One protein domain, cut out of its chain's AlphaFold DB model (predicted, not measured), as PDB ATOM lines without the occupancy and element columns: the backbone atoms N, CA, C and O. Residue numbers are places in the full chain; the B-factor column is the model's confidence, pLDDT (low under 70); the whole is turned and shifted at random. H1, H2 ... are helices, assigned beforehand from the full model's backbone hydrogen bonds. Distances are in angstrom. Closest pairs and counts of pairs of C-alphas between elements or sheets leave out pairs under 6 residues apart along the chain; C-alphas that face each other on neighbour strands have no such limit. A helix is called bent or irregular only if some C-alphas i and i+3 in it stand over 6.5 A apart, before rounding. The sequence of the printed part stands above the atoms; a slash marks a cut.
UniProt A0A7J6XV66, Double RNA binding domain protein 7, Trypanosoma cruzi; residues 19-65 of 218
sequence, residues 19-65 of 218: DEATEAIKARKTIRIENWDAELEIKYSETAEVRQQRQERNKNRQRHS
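Overview. This is residues 19 to 65 of the 218 residues of the protein "Double RNA binding domain protein 7" of Trypanosoma cruzi (UniProt A0A7J6XV66). Two separate helices, H1 and H2, are joined by a long link that runs on from the end of H1, turns in a loop whose residues 33 to 38 stick out free, and folds back past H1 before leading into H2. H2 sticks out as a free arm with residues 45 to 65, and the whole is an open, flat shape without a packed core. The printed part has 47 residues with two named helices, H1 then H2 along the chain, and no named strand; the class is all helix. It is extended, with a radius of gyration of the C-alphas of 16.9 A, and spans 47 by 28 by 10 A.

Arrangement. H1, residues 19 to 29, and H2, residues 48 to 63, are apart, with no C-alpha of the one within 8 A of the other. The 18 residues between them, 30 to 47, form a long link. Residues 33 to 38 stand free, and so do residues 45 to 65, of which 48 to 63 belong to H2. In H2 every O i to N i+4 pair is within hydrogen-bond range; in H1 6 of 7 are.

Along the chain. H1 begins at C-alpha 19, at (58.846, 50.560, -20.076), and measures 17.4 A from first to last C-alpha. It is irregular: C-alphas 26 and 29 are 7.4 A apart. H2, 16 residues, begins at C-alpha 48, at (58.059, 36.643, -28.338), ends at C-alpha 63, at (53.377, 21.061, -43.429), and measures 22.2 A.

Size, cuts and confidence. The two C-alphas farthest apart, those of Thr 30 and His 64, are 47.7 A apart. The printed part has no cut. The mean pLDDT of the printed part is 78.7, and residues 47 to 49 and 62 to 65 are under 70.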
ATOM      1  N   ASP A  19      59.136  49.595 -21.138       90.69
ATOM      2  CA  ASP A  19      58.846  50.560 -20.076       90.69
ATOM      3  C   ASP A  19      57.373  50.975 -20.108       90.69
ATOM      4  O   ASP A  19      56.690  50.900 -19.087       90.69
ATOM      5  N   GLU A  20      56.845  51.260 -21.301       89.31
ATOM      6  CA  GLU A  20      55.434  51.593 -21.524       89.31
ATOM      7  C   GLU A  20      54.504  50.442 -21.090       89.31
ATOM      8  O   GLU A  20      53.527  50.648 -20.366       89.31
ATOM      9  N   ALA A  21      54.856  49.198 -21.437       88.31
ATOM     10  CA  ALA A  21      54.108  48.018 -21.000       88.31
ATOM     11  C   ALA A  21      54.106  47.862 -19.467       88.31
ATOM     12  O   ALA A  21      53.106  47.465 -18.862       88.31
ATOM     13  N   THR A  22      55.228  48.189 -18.827       89.06
ATOM     14  CA  THR A  22      55.391  48.111 -17.371       89.06
ATOM     15  C   THR A  22      54.571  49.182 -16.660       89.06
ATOM     16  O   THR A  22      53.947  48.904 -15.631       89.06
ATOM     17  N   GLU A  23      54.527  50.394 -17.208       90.19
ATOM     18  CA  GLU A  23      53.680  51.479 -16.709       90.19
ATOM     19  C   GLU A  23      52.192  51.144 -16.837       90.19
ATOM     20  O   GLU A  23      51.451  51.293 -15.862       90.19
ATOM     21  N   ALA A  24      51.767  50.579 -17.970       87.94
ATOM     22  CA  ALA A  24      50.389  50.130 -18.162       87.94
ATOM     23  C   ALA A  24      49.976  49.049 -17.142       87.94
ATOM     24  O   ALA A  24      48.884  49.104 -16.571       87.94
ATOM     25  N   ILE A  25      50.866  48.096 -16.836       88.44
ATOM     26  CA  ILE A  25      50.623  47.070 -15.805       88.44
ATOM     27  C   ILE A  25      50.528  47.692 -14.406       88.44
ATOM     28  O   ILE A  25      49.691  47.269 -13.601       88.44
ATOM     29  N   LYS A  26      51.344  48.708 -14.096       88.62
ATOM     30  CA  LYS A  26      51.256  49.448 -12.823       88.62
ATOM     31  C   LYS A  26      49.935  50.215 -12.710       88.62
ATOM     32  O   LYS A  26      49.319  50.208 -11.642       88.62
ATOM     33  N   ALA A  27      49.468  50.799 -13.811       86.12
ATOM     34  CA  ALA A  27      48.205  51.528 -13.895       86.12
ATOM     35  C   ALA A  27      46.954  50.626 -13.884       86.12
ATOM     36  O   ALA A  27      45.837  51.132 -13.842       86.12
ATOM     37  N   ARG A  28      47.086  49.291 -13.840       82.94
ATOM     38  CA  ARG A  28      45.938  48.359 -13.880       82.94
ATOM     39  C   ARG A  28      44.827  48.660 -12.865       82.94
ATOM     40  O   ARG A  28      43.670  48.367 -13.123       82.94
ATOM     41  N   LYS A  29      45.177  49.225 -11.703       75.44
ATOM     42  CA  LYS A  29      44.232  49.496 -10.605       75.44
ATOM     43  C   LYS A  29      43.344  50.718 -10.855       75.44
ATOM     44  O   LYS A  29      42.321  50.852 -10.190       75.44
ATOM     45  N   THR A  30      43.736  51.613 -11.761       79.62
ATOM     46  CA  THR A  30      42.973  52.830 -12.076       79.62
ATOM     47  C   THR A  30      42.022  52.638 -13.255       79.62
ATOM     48  O   THR A  30      41.126  53.453 -13.449       79.62
ATOM     49  N   ILE A  31      42.175  51.554 -14.018       78.25
ATOM     50  CA  ILE A  31      41.363  51.265 -15.198       78.25
ATOM     51  C   ILE A  31      40.148  50.436 -14.770       78.25
ATOM     52  O   ILE A  31      40.287  49.313 -14.288       78.25
ATOM     53  N   ARG A  32      38.947  50.986 -14.962       78.25
ATOM     54  CA  ARG A  32      37.671  50.276 -14.799       78.25
ATOM     55  C   ARG A  32      36.919  50.292 -16.120       78.25
ATOM     56  O   ARG A  32      36.876  51.318 -16.790       78.25
ATOM     57  N   ILE A  33      36.344  49.152 -16.486       80.44
ATOM     58  CA  ILE A  33      35.467  49.040 -17.652       80.44
ATOM     59  C   ILE A  33      34.042  49.306 -17.162       80.44
ATOM     60  O   ILE A  33      33.597  48.711 -16.182       80.44
ATOM     61  N   GLU A  34      33.345  50.235 -17.812       81.12
ATOM     62  CA  GLU A  34      31.967  50.584 -17.468       81.12
ATOM     63  C   GLU A  34      31.060  49.349 -17.602       81.12
ATOM     64  O   GLU A  34      31.119  48.635 -18.604       81.12
ATOM     65  N   ASN A  35      30.233  49.088 -16.584       78.50
ATOM     66  CA  ASN A  35      29.350  47.916 -16.489       78.50
ATOM     67  C   ASN A  35      30.066  46.552 -16.372       78.50
ATOM     68  O   ASN A  35      29.488  45.522 -16.727       78.50
ATOM     69  N   TRP A  36      31.308  46.524 -15.875       80.69
ATOM     70  CA  TRP A  36      32.038  45.285 -15.600       80.69
ATOM     71  C   TRP A  36      32.566  45.256 -14.160       80.69
ATOM     72  O   TRP A  36      33.474  46.004 -13.804       80.69
ATOM     73  N   ASP A  37      32.005  44.369 -13.335       75.38
ATOM     74  CA  ASP A  37      32.306  44.306 -11.895       75.38
ATOM     75  C   ASP A  37      33.615  43.568 -11.562       75.38
ATOM     76  O   ASP A  37      34.102  43.643 -10.433       75.38
ATOM     77  N   ALA A  38      34.206  42.847 -12.521       78.56
ATOM     78  CA  ALA A  38      35.444  42.104 -12.299       78.56
ATOM     79  C   ALA A  38      36.691  42.946 -12.617       78.56
ATOM     80  O   ALA A  38      36.741  43.674 -13.607       78.56
ATOM     81  N   GLU A  39      37.735  42.813 -11.798       76.69
ATOM     82  CA  GLU A  39      39.016  43.479 -12.049       76.69
ATOM     83  C   GLU A  39      39.691  42.936 -13.320       76.69
ATOM     84  O   GLU A  39      39.704  41.729 -13.579       76.69
ATOM     85  N   LEU A  40      40.281  43.835 -14.112       82.50
ATOM     86  CA  LEU A  40      41.023  43.463 -15.312       82.50
ATOM     87  C   LEU A  40      42.371  42.834 -14.927       82.50
ATOM     88  O   LEU A  40      43.228  43.474 -14.311       82.50
ATOM     89  N   GLU A  41      42.593  41.590 -15.341       83.44
ATOM     90  CA  GLU A  41      43.872  40.917 -15.139       83.44
ATOM     91  C   GLU A  41      44.846  41.247 -16.280       83.44
ATOM     92  O   GLU A  41      44.710  40.758 -17.400       83.44
ATOM     93  N   ILE A  42      45.859  42.067 -15.984       86.81
ATOM     94  CA  ILE A  42      46.937  42.399 -16.924       86.81
ATOM     95  C   ILE A  42      48.218  41.680 -16.495       86.81
ATOM     96  O   ILE A  42      48.695  41.843 -15.367       86.81
ATOM     97  N   LYS A  43      48.784  40.888 -17.408       86.19
ATOM     98  CA  LYS A  43      50.035  40.137 -17.244       86.19
ATOM     99  C   LYS A  43      50.911  40.343 -18.475       86.19
ATOM    100  O   LYS A  43      50.389  40.526 -19.572       86.19
ATOM    101  N   TYR A  44      52.231  40.255 -18.309       84.81
ATOM    102  CA  TYR A  44      53.120  40.127 -19.463       84.81
ATOM    103  C   TYR A  44      52.736  38.875 -20.252       84.81
ATOM    104  O   TYR A  44      52.512  37.807 -19.674       84.81
ATOM    105  N   SER A  45      52.633  39.012 -21.572       78.00
ATOM    106  CA  SER A  45      52.470  37.851 -22.436       78.00
ATOM    107  C   SER A  45      53.724  36.982 -22.380       78.00
ATOM    108  O   SER A  45      54.810  37.465 -22.061       78.00
ATOM    109  N   GLU A  46      53.590  35.706 -22.746       71.75
ATOM    110  CA  GLU A  46      54.751  34.856 -23.035       71.75
ATOM    111  C   GLU A  46      55.741  35.593 -23.955       71.75
ATOM    112  O   GLU A  46      55.330  36.375 -24.822       71.75
ATOM    113  N   THR A  47      57.043  35.352 -23.758       67.12
ATOM    114  CA  THR A  47      58.106  35.953 -24.571       67.12
ATOM    115  C   THR A  47      57.837  35.731 -26.058       67.12
ATOM    116  O   THR A  47      57.294  34.698 -26.468       67.12
ATOM    117  N   ALA A  48      58.233  36.703 -26.886       65.12
ATOM    118  CA  ALA A  48      58.059  36.643 -28.338       65.12
ATOM    119  C   ALA A  48      58.595  35.326 -28.936       65.12
ATOM    120  O   ALA A  48      57.994  34.769 -29.852       65.12
ATOM    121  N   GLU A  49      59.657  34.781 -28.340       61.91
ATOM    122  CA  GLU A  49      60.261  33.485 -28.660       61.91
ATOM    123  C   GLU A  49      59.303  32.302 -28.466       61.91
ATOM    124  O   GLU A  49      59.187  31.449 -29.342       61.91
ATOM    125  N   VAL A  50      58.544  32.255 -27.366       70.62
ATOM    126  CA  VAL A  50      57.579  31.172 -27.102       70.62
ATOM    127  C   VAL A  50      56.395  31.263 -28.068       70.62
ATOM    128  O   VAL A  50      55.893  30.240 -28.547       70.62
ATOM    129  N   ARG A  51      55.982  32.486 -28.425       72.00
ATOM    130  CA  ARG A  51      54.953  32.719 -29.449       72.00
ATOM    131  C   ARG A  51      55.426  32.256 -30.827       72.00
ATOM    132  O   ARG A  51      54.682  31.536 -31.496       72.00
ATOM    133  N   GLN A  52      56.652  32.609 -31.220       71.50
ATOM    134  CA  GLN A  52      57.263  32.129 -32.461       71.50
ATOM    135  C   GLN A  52      57.381  30.606 -32.460       71.50
ATOM    136  O   GLN A  52      56.947  29.965 -33.411       71.50
ATOM    137  N   GLN A  53      57.836  30.007 -31.360       76.38
ATOM    138  CA  GLN A  53      57.973  28.558 -31.247       76.38
ATOM    139  C   GLN A  53      56.619  27.834 -31.356       76.38
ATOM    140  O   GLN A  53      56.528  26.767 -31.968       76.38
ATOM    141  N   ARG A  54      55.531  28.400 -30.816       78.19
ATOM    142  CA  ARG A  54      54.171  27.854 -30.998       78.19
ATOM    143  C   ARG A  54      53.668  28.012 -32.432       78.19
ATOM    144  O   ARG A  54      53.069  27.074 -32.963       78.19
ATOM    145  N   GLN A  55      53.920  29.156 -33.064       78.56
ATOM    146  CA  GLN A  55      53.585  29.378 -34.472       78.56
ATOM    147  C   GLN A  55      54.365  28.430 -35.389       78.56
ATOM    148  O   GLN A  55      53.777  27.838 -36.291       78.56
ATOM    149  N   GLU A  56      55.648  28.204 -35.116       82.38
ATOM    150  CA  GLU A  56      56.504  27.287 -35.863       82.38
ATOM    151  C   GLU A  56      56.077  25.827 -35.674       82.38
ATOM    152  O   GLU A  56      55.932  25.095 -36.655       82.38
ATOM    153  N   ARG A  57      55.753  25.406 -34.443       81.56
ATOM    154  CA  ARG A  57      55.183  24.069 -34.191       81.56
ATOM    155  C   ARG A  57      53.851  23.867 -34.918       81.56
ATOM    156  O   ARG A  57      53.631  22.791 -35.472       81.56
ATOM    157  N   ASN A  58      52.981  24.877 -34.969       79.44
ATOM    158  CA  ASN A  58      51.734  24.803 -35.742       79.44
ATOM    159  C   ASN A  58      51.985  24.781 -37.257       79.44
ATOM    160  O   ASN A  58      51.361  23.985 -37.959       79.44
ATOM    161  N   LYS A  59      52.936  25.576 -37.757       81.94
ATOM    162  CA  LYS A  59      53.355  25.578 -39.166       81.94
ATOM    163  C   LYS A  59      53.913  24.216 -39.586       81.94
ATOM    164  O   LYS A  59      53.525  23.699 -40.631       81.94
ATOM    165  N   ASN A  60      54.750  23.590 -38.759       79.19
ATOM    166  CA  ASN A  60      55.297  22.259 -39.036       79.19
ATOM    167  C   ASN A  60      54.220  21.167 -38.985       79.19
ATOM    168  O   ASN A  60      54.218  20.270 -39.827       79.19
ATOM    169  N   ARG A  61      53.239  21.274 -38.079       76.88
ATOM    170  CA  ARG A  61      52.066  20.380 -38.078       76.88
ATOM    171  C   ARG A  61      51.221  20.519 -39.345       76.88
ATOM    172  O   ARG A  61      50.728  19.514 -39.843       76.88
ATOM    173  N   GLN A  62      51.070  21.730 -39.883       68.00
ATOM    174  CA  GLN A  62      50.369  21.941 -41.154       68.00
ATOM    175  C   GLN A  62      51.163  21.401 -42.350       68.00
ATOM    176  O   GLN A  62      50.579  20.756 -43.216       68.00
ATOM    177  N   ARG A  63      52.492  21.582 -42.369       67.88
ATOM    178  CA  ARG A  63      53.377  21.061 -43.429       67.88
ATOM    179  C   ARG A  63      53.413  19.536 -43.505       67.88
ATOM    180  O   ARG A  63      53.589  18.992 -44.587       67.88
ATOM    181  N   HIS A  64      53.251  18.852 -42.376       63.78
ATOM    182  CA  HIS A  64      53.247  17.387 -42.310       63.78
ATOM    183  C   HIS A  64      51.840  16.782 -42.237       63.78
ATOM    184  O   HIS A  64      51.699  15.576 -42.053       63.78
ATOM    185  N   SER A  65      50.791  17.596 -42.395       58.00
ATOM    186  CA  SER A  65      49.428  17.088 -42.498       58.00
ATOM    187  C   SER A  65      49.169  16.582 -43.923       58.00
ATOM    188  O   SER A  65      49.198  17.380 -44.864       58.00
TER     189      SER A  65